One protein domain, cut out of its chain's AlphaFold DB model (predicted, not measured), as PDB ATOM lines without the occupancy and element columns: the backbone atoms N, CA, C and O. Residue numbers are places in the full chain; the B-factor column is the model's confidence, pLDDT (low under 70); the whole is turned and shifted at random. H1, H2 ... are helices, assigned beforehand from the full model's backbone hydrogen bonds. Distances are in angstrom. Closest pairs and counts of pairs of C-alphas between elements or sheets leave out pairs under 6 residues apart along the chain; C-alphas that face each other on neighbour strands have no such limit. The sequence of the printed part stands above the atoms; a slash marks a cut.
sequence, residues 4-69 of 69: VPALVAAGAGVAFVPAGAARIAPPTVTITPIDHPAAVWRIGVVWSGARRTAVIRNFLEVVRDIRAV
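AT A GLANCE: This is residues 4 to 69 of the 69 residues of the protein "LysR_substrate domain-containing protein" of Microbispora sp. KK1-11 (UniProt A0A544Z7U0). With little regular structure, this is an open, drawn-out chain: the longest helix, H3, lies at one end, the short helices H1 and H2 sit in a loose loop at the other, and the long link of residues 24 to 53 runs between. The printed part has 66 residues, with three named helices in the order H1, H2, H3 and no named strand. The class is all helix, with 25 residues in named elements. It is extended, with a radius of gyration of the C-alphas of 17.3 A, spanning 48 by 23 by 20 A.

IN THESE COORDINATES: H3, residues 54 to 67, measures 20.1 A and ends at C-alpha 67 (175.629, 183.611, 215.626). H2 is residues 19 to 23, 8.4 A. H1, residues 4 to 9, 8.8 A, begins at C-alpha 4 (189.823, 192.473, 192.824).

HOW THE PARTS SIT: H3 is apart from H1 and H2. H1 and H2 are only just apart, closest 8.4 A. In H3 and H1 every O i to N i+4 pair is within hydrogen-bond range; in H2 0 of 1, but 2 of 2 O i to N i+3 pairs.

THE WHOLE: The farthest C-alphas, Gly 11 and Ala 50, are 48.2 A apart. Residues 49 to 55 and 61 to 69 stand free. The printed part has no cut; pLDDT is under 70 at residues 68 to 69.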
ATOM      1  N   VAL A   4     191.104 192.111 193.452       83.38
ATOM      2  CA  VAL A   4     189.823 192.473 192.824       83.38
ATOM      3  C   VAL A   4     189.384 193.916 193.138       83.38
ATOM      4  O   VAL A   4     189.126 194.652 192.187       83.38
ATOM      5  N   PRO A   5     189.362 194.401 194.400       82.38
ATOM      6  CA  PRO A   5     188.969 195.787 194.684       82.38
ATOM      7  C   PRO A   5     189.919 196.826 194.076       82.38
ATOM      8  O   PRO A   5     189.482 197.900 193.676       82.38
ATOM      9  N   ALA A   6     191.213 196.504 193.978       85.31
ATOM     10  CA  ALA A   6     192.204 197.391 193.376       85.31
ATOM     11  C   ALA A   6     191.962 197.593 191.871       85.31
ATOM     12  O   ALA A   6     192.087 198.709 191.376       85.31
ATOM     13  N   LEU A   7     191.560 196.541 191.150       88.94
ATOM     14  CA  LEU A   7     191.212 196.639 189.729       88.94
ATOM     15  C   LEU A   7     189.923 197.440 189.508       88.94
ATOM     16  O   LEU A   7     189.858 198.238 188.577       88.94
ATOM     17  N   VAL A   8     188.930 197.287 190.390       91.44
ATOM     18  CA  VAL A   8     187.717 198.123 190.374       91.44
ATOM     19  C   VAL A   8     188.079 199.594 190.602       91.44
ATOM     20  O   VAL A   8     187.656 200.453 189.836       91.44
ATOM     21  N   ALA A   9     188.934 199.884 191.589       88.12
ATOM     22  CA  ALA A   9     189.424 201.239 191.852       88.12
ATOM     23  C   ALA A   9     190.220 201.834 190.673       88.12
ATOM     24  O   ALA A   9     190.190 203.045 190.469       88.12
ATOM     25  N   ALA A  10     190.909 200.996 189.895       90.25
ATOM     26  CA  ALA A  10     191.628 201.390 188.683       90.25
ATOM     27  C   ALA A  10     190.717 201.560 187.449       90.25
ATOM     28  O   ALA A  10     191.212 201.856 186.364       90.25
ATOM     29  N   GLY A  11     189.401 201.366 187.588       89.69
ATOM     30  CA  GLY A  11     188.435 201.550 186.504       89.69
ATOM     31  C   GLY A  11     188.283 200.349 185.568       89.69
ATOM     32  O   GLY A  11     187.702 200.492 184.496       89.69
ATOM     33  N   ALA A  12     188.762 199.160 185.950       91.88
ATOM     34  CA  ALA A  12     188.661 197.964 185.107       91.88
ATOM     35  C   ALA A  12     187.228 197.399 184.986       91.88
ATOM     36  O   ALA A  12     186.984 196.540 184.141       91.88
ATOM     37  N   GLY A  13     186.286 197.841 185.829       92.31
ATOM     38  CA  GLY A  13     184.887 197.410 185.791       92.31
ATOM     39  C   GLY A  13     184.265 197.265 187.180       92.31
ATOM     40  O   GLY A  13     184.611 197.996 188.104       92.31
ATOM     41  N   VAL A  14     183.348 196.302 187.319       93.19
ATOM     42  CA  VAL A  14     182.612 195.994 188.559       93.19
ATOM     43  C   VAL A  14     182.851 194.548 189.000       93.19
ATOM     44  O   VAL A  14     183.175 193.689 188.182       93.19
ATOM     45  N   ALA A  15     182.675 194.262 190.291       92.25
ATOM     46  CA  ALA A  15     182.844 192.920 190.843       92.25
ATOM     47  C   ALA A  15     181.813 192.614 191.937       92.25
ATOM     48  O   ALA A  15     181.443 193.492 192.716       92.25
ATOM     49  N   PHE A  16     181.408 191.345 192.036       91.62
ATOM     50  CA  PHE A  16     180.671 190.840 193.192       91.62
ATOM     51  C   PHE A  16     181.635 190.532 194.333       91.62
ATOM     52  O   PHE A  16     182.650 189.861 194.139       91.62
ATOM     53  N   VAL A  17     181.307 191.004 195.534       90.44
ATOM     54  CA  VAL A  17     182.129 190.813 196.730       90.44
ATOM     55  C   VAL A  17     181.263 190.417 197.929       90.44
ATOM     56  O   VAL A  17     180.106 190.831 198.007       90.44
ATOM     57  N   PRO A  18     181.792 189.639 198.893       89.94
ATOM     58  CA  PRO A  18     181.105 189.411 200.161       89.94
ATOM     59  C   PRO A  18     180.920 190.726 200.927       89.94
ATOM     60  O   PRO A  18     181.770 191.610 200.849       89.94
ATOM     61  N   ALA A  19     179.878 190.821 201.758       87.25
ATOM     62  CA  ALA A  19     179.578 192.028 202.541       87.25
ATOM     63  C   ALA A  19     180.768 192.536 203.386       87.25
ATOM     64  O   ALA A  19     180.956 193.738 203.553       87.25
ATOM     65  N   GLY A  20     181.625 191.627 203.871       85.19
ATOM     66  CA  GLY A  20     182.833 191.979 204.627       85.19
ATOM     67  C   GLY A  20     183.883 192.765 203.829       85.19
ATOM     68  O   GLY A  20     184.702 193.453 204.436       85.19
ATOM     69  N   ALA A  21     183.849 192.721 202.492       86.06
ATOM     70  CA  ALA A  21     184.794 193.444 201.642       86.06
ATOM     71  C   ALA A  21     184.675 194.968 201.786       86.06
ATOM     72  O   ALA A  21     185.666 195.668 201.596       86.06
ATOM     73  N   ALA A  22     183.513 195.483 202.205       84.38
ATOM     74  CA  ALA A  22     183.330 196.905 202.484       84.38
ATOM     75  C   ALA A  22     184.310 197.437 203.548       84.38
ATOM     76  O   ALA A  22     184.698 198.598 203.492       84.38
ATOM     77  N   ARG A  23     184.769 196.588 204.482       84.81
ATOM     78  CA  ARG A  23     185.736 196.980 205.527       84.81
ATOM     79  C   ARG A  23     187.147 197.241 205.000       84.81
ATOM     80  O   ARG A  23     187.944 197.844 205.707       84.81
ATOM     81  N   ILE A  24     187.469 196.740 203.809       85.50
ATOM     82  CA  ILE A  24     188.812 196.817 203.213       85.50
ATOM     83  C   ILE A  24     188.809 197.497 201.838       85.50
ATOM     84  O   ILE A  24     189.861 197.627 201.211       85.50
ATOM     85  N   ALA A  25     187.637 197.918 201.359       84.56
ATOM     86  CA  ALA A  25     187.495 198.584 200.077       84.56
ATOM     87  C   ALA A  25     188.213 199.949 200.095       84.56
ATOM     88  O   ALA A  25     188.104 200.685 201.079       84.56
ATOM     89  N   PRO A  26     188.939 200.312 199.021       82.56
ATOM     90  CA  PRO A  26     189.483 201.657 198.876       82.56
ATOM     91  C   PRO A  26     188.365 202.713 198.906       82.56
ATOM     92  O   PRO A  26     187.284 202.443 198.382       82.56
ATOM     93  N   PRO A  27     188.617 203.938 199.408       85.81
ATOM     94  CA  PRO A  27     187.614 205.011 199.442       85.81
ATOM     95  C   PRO A  27     187.038 205.385 198.070       85.81
ATOM     96  O   PRO A  27     185.955 205.951 197.979       85.81
ATOM     97  N   THR A  28     187.770 205.081 196.998       89.25
ATOM     98  CA  THR A  28     187.373 205.330 195.608       89.25
ATOM     99  C   THR A  28     186.413 204.279 195.046       89.25
ATOM    100  O   THR A  28     185.929 204.443 193.929       89.25
ATOM    101  N   VAL A  29     186.119 203.204 195.786       90.12
ATOM    102  CA  VAL A  29     185.184 202.148 195.376       90.12
ATOM    103  C   VAL A  29     183.858 202.328 196.103       90.12
ATOM    104  O   VAL A  29     183.796 202.318 197.329       90.12
ATOM    105  N   THR A  30     182.771 202.427 195.340       91.69
ATOM    106  CA  THR A  30     181.414 202.413 195.900       91.69
ATOM    107  C   THR A  30     180.939 200.973 196.073       91.69
ATOM    108  O   THR A  30     180.972 200.186 195.128       91.69
ATOM    109  N   ILE A  31     180.466 200.627 197.271       91.88
ATOM    110  CA  ILE A  31     179.840 199.332 197.557       91.88
ATOM    111  C   ILE A  31     178.325 199.506 197.533       91.88
ATOM    112  O   ILE A  31     177.778 200.291 198.303       91.88
ATOM    113  N   THR A  32     177.650 198.747 196.671       93.19
ATOM    114  CA  THR A  32     176.184 198.734 196.582       93.19
ATOM    115  C   THR A  32     175.661 197.383 197.078       93.19
ATOM    116  O   THR A  32     176.050 196.358 196.513       93.19
ATOM    117  N   PRO A  33     174.819 197.341 198.129       92.19
ATOM    118  CA  PRO A  33     174.177 196.108 198.575       92.19
ATOM    119  C   PRO A  33     173.284 195.512 197.482       92.19
ATOM    120  O   PRO A  33     172.626 196.241 196.746       92.19
ATOM    121  N   ILE A  34     173.239 194.182 197.401       93.75
ATOM    122  CA  ILE A  34     172.358 193.464 196.475       93.75
ATOM    123  C   ILE A  34     171.194 192.901 197.281       93.75
ATOM    124  O   ILE A  34     171.383 191.980 198.074       93.75
ATOM    125  N   ASP A  35     170.001 193.449 197.062       93.38
ATOM    126  CA  ASP A  35     168.769 192.965 197.684       93.38
ATOM    127  C   ASP A  35     168.174 191.820 196.856       93.38
ATOM    128  O   ASP A  35     167.335 192.009 195.975       93.38
ATOM    129  N   HIS A  36     168.705 190.616 197.065       94.75
ATOM    130  CA  HIS A  36     168.196 189.410 196.424       94.75
ATOM    131  C   HIS A  36     168.387 188.192 197.341       94.75
ATOM    132  O   HIS A  36     169.482 188.008 197.875       94.75
ATOM    133  N   PRO A  37     167.403 187.279 197.471       92.31
ATOM    134  CA  PRO A  37     167.520 186.108 198.351       92.31
ATOM    135  C   PRO A  37     168.712 185.192 198.037       92.31
ATOM    136  O   PRO A  37     169.244 184.519 198.916       92.31
ATOM    137  N   ALA A  38     169.143 185.160 196.772       92.06
ATOM    138  CA  ALA A  38     170.317 184.400 196.339       92.06
ATOM    139  C   ALA A  38     171.653 185.150 196.500       92.06
ATOM    140  O   ALA A  38     172.702 184.537 196.316       92.06
ATOM    141  N   ALA A  39     171.651 186.442 196.852       92.31
ATOM    142  CA  ALA A  39     172.863 187.234 197.085       92.31
ATOM    143  C   ALA A  39     173.462 186.946 198.474       92.31
ATOM    144  O   ALA A  39     173.730 187.838 199.275       92.31
ATOM    145  N   VAL A  40     173.660 185.660 198.767       90.38
ATOM    146  CA  VAL A  40     174.172 185.163 200.044       90.38
ATOM    147  C   VAL A  40     175.515 184.480 199.843       90.38
ATOM    148  O   VAL A  40     175.699 183.667 198.940       90.38
ATOM    149  N   TRP A  41     176.457 184.774 200.734       89.00
ATOM    150  CA  TRP A  41     177.755 184.113 200.768       89.00
ATOM    151  C   TRP A  41     177.814 183.151 201.953       89.00
ATOM    152  O   TRP A  41     177.594 183.551 203.096       89.00
ATOM    153  N   ARG A  42     178.116 181.873 201.702       88.50
ATOM    154  CA  ARG A  42     178.269 180.864 202.758       88.50
ATOM    155  C   ARG A  42     179.735 180.748 203.158       88.50
ATOM    156  O   ARG A  42     180.584 180.437 202.330       88.50
ATOM    157  N   ILE A  43     180.016 180.961 204.441       88.00
ATOM    158  CA  ILE A  43     181.329 180.703 205.035       88.00
ATOM    159  C   ILE A  43     181.253 179.364 205.764       88.00
ATOM    160  O   ILE A  43     180.362 179.148 206.584       88.00
ATOM    161  N   GLY A  44     182.174 178.461 205.437       89.75
ATOM    162  CA  GLY A  44     182.298 177.151 206.066       89.75
ATOM    163  C   GLY A  44     183.643 176.999 206.760       89.75
ATOM    164  O   GLY A  44     184.633 177.607 206.360       89.75
ATOM    165  N   VAL A  45     183.678 176.158 207.789       89.75
ATOM    166  CA  VAL A  45     184.906 175.727 208.460       89.75
ATOM    167  C   VAL A  45     184.910 174.206 208.519       89.75
ATOM    168  O   VAL A  45     183.870 173.589 208.746       89.75
ATOM    169  N   VAL A  46     186.068 173.601 208.262       91.06
ATOM    170  CA  VAL A  46     186.223 172.147 208.156       91.06
ATOM    171  C   VAL A  46     187.346 171.697 209.075       91.06
ATOM    172  O   VAL A  46     188.390 172.339 209.170       91.06
ATOM    173  N   TRP A  47     187.128 170.576 209.753       91.12
ATOM    174  CA  TRP A  47     188.114 169.920 210.601       91.12
ATOM    175  C   TRP A  47     188.012 168.402 210.434       91.12
ATOM    176  O   TRP A  47     187.011 167.875 209.949       91.12
ATOM    177  N   SER A  48     189.060 167.683 210.835       90.50
ATOM    178  CA  SER A  48     189.050 166.220 210.792       90.50
ATOM    179  C   SER A  48     188.105 165.656 211.854       90.50
ATOM    180  O   SER A  48     188.280 165.920 213.044       90.50
ATOM    181  N   GLY A  49     187.156 164.810 211.446       83.62
ATOM    182  CA  GLY A  49     186.242 164.127 212.371       83.62
ATOM    183  C   GLY A  49     186.947 163.204 213.374       83.62
ATOM    184  O   GLY A  49     186.439 162.997 214.475       83.62
ATOM    185  N   ALA A  50     188.142 162.713 213.029       85.31
ATOM    186  CA  ALA A  50     188.968 161.879 213.900       85.31
ATOM    187  C   ALA A  50     189.684 162.678 215.008       85.31
ATOM    188  O   ALA A  50     190.143 162.092 215.985       85.31
ATOM    189  N   ARG A  51     189.779 164.013 214.890       77.69
ATOM    190  CA  ARG A  51     190.425 164.884 215.887       77.69
ATOM    191  C   ARG A  51     189.396 165.783 216.561       77.69
ATOM    192  O   ARG A  51     189.078 166.862 216.072       77.69
ATOM    193  N   ARG A  52     188.916 165.360 217.733       80.00
ATOM    194  CA  ARG A  52     188.063 166.168 218.621       80.00
ATOM    195  C   ARG A  52     188.901 166.787 219.736       80.00
ATOM    196  O   ARG A  52     188.925 166.294 220.858       80.00
ATOM    197  N   THR A  53     189.631 167.849 219.411       91.62
ATOM    198  CA  THR A  53     190.437 168.579 220.398       91.62
ATOM    199  C   THR A  53     189.575 169.567 221.185       91.62
ATOM    200  O   THR A  53     188.531 170.022 220.709       91.62
ATOM    201  N   ALA A  54     190.037 169.945 222.381       94.12
ATOM    202  CA  ALA A  54     189.404 171.003 223.169       94.12
ATOM    203  C   ALA A  54     189.316 172.327 222.388       94.12
ATOM    204  O   ALA A  54     188.302 173.008 222.458       94.12
ATOM    205  N   VAL A  55     190.335 172.639 221.579       93.50
ATOM    206  CA  VAL A  55     190.368 173.842 220.734       93.50
ATOM    207  C   VAL A  55     189.204 173.866 219.741       93.50
ATOM    208  O   VAL A  55     188.517 174.877 219.652       93.50
ATOM    209  N   ILE A  56     188.935 172.759 219.035       93.31
ATOM    210  CA  ILE A  56     187.821 172.697 218.071       93.31
ATOM    211  C   ILE A  56     186.483 172.858 218.792       93.31
ATOM    212  O   ILE A  56     185.633 173.619 218.341       93.31
ATOM    213  N   ARG A  57     186.293 172.165 219.920       92.38
ATOM    214  CA  ARG A  57     185.053 172.266 220.700       92.38
ATOM    215  C   ARG A  57     184.801 173.706 221.157       92.38
ATOM    216  O   ARG A  57     183.726 174.227 220.888       92.38
ATOM    217  N   ASN A  58     185.794 174.336 221.780       94.62
ATOM    218  CA  ASN A  58     185.662 175.689 222.316       94.62
ATOM    219  C   ASN A  58     185.466 176.720 221.188       94.62
ATOM    220  O   ASN A  58     184.661 177.633 221.321       94.62
ATOM    221  N   PHE A  59     186.142 176.554 220.042       93.06
ATOM    222  CA  PHE A  59     185.918 177.405 218.869       93.06
ATOM    223  C   PHE A  59     184.468 177.319 218.370       93.06
ATOM    224  O   PHE A  59     183.847 178.341 218.093       93.06
ATOM    225  N   LEU A  60     183.908 176.107 218.274       91.88
ATOM    226  CA  LEU A  60     182.525 175.915 217.828       91.88
ATOM    227  C   LEU A  60     181.499 176.472 218.817       91.88
ATOM    228  O   LEU A  60     180.449 176.931 218.381       91.88
ATOM    229  N   GLU A  61     181.786 176.415 220.116       93.94
ATOM    230  CA  GLU A  61     180.965 177.031 221.162       93.94
ATOM    231  C   GLU A  61     180.906 178.551 220.971       93.94
ATOM    232  O   GLU A  61     179.834 179.087 220.709       93.94
ATOM    233  N   VAL A  62     182.065 179.214 220.896       94.94
ATOM    234  CA  VAL A  62     182.152 180.665 220.653       94.94
ATOM    235  C   VAL A  62     181.446 181.080 219.358       94.94
ATOM    236  O   VAL A  62     180.721 182.072 219.327       94.94
ATOM    237  N   VAL A  63     181.626 180.329 218.266       93.06
ATOM    238  CA  VAL A  63     180.976 180.648 216.982       93.06
ATOM    239  C   VAL A  63     179.453 180.510 217.057       93.06
ATOM    240  O   VAL A  63     178.743 181.280 216.408       93.06
ATOM    241  N   ARG A  64     178.930 179.540 217.818       90.56
ATOM    242  CA  ARG A  64     177.480 179.380 218.015       90.56
ATOM    243  C   ARG A  64     176.900 180.543 218.804       90.56
ATOM    244  O   ARG A  64     175.849 181.039 218.407       90.56
ATOM    245  N   ASP A  65     177.614 181.004 219.824       93.44
ATOM    246  CA  ASP A  65     177.189 182.139 220.644       93.44
ATOM    247  C   ASP A  65     177.163 183.437 219.826       93.44
ATOM    248  O   ASP A  65     176.166 184.153 219.839       93.44
ATOM    249  N   ILE A  66     178.203 183.697 219.021       86.75
ATOM    250  CA  ILE A  66     178.270 184.886 218.148       86.75
ATOM    251  C   ILE A  66     177.148 184.891 217.099       86.75
ATOM    252  O   ILE A  66     176.698 185.955 216.692       86.75
ATOM    253  N   ARG A  67     176.695 183.719 216.636       71.12
ATOM    254  CA  ARG A  67     175.629 183.611 215.626       71.12
ATOM    255  C   ARG A  67     174.217 183.789 216.206       71.12
ATOM    256  O   ARG A  67     173.282 183.969 215.430       71.12
ATOM    257  N   ALA A  68     174.044 183.664 217.522       61.03
ATOM    258  CA  ALA A  68     172.747 183.805 218.191       61.03
ATOM    259  C   ALA A  68     172.370 185.269 218.499       61.03
ATOM    260  O   ALA A  68     171.247 185.518 218.939       61.03
ATOM    261  N   VAL A  69     173.298 186.204 218.265       44.84
ATOM    262  CA  VAL A  69     173.140 187.664 218.383       44.84
ATOM    263  C   VAL A  69     172.942 188.270 216.998       44.84
ATOM    264  O   VAL A  69     172.103 189.189 216.885       44.84
TER     265      VAL A  69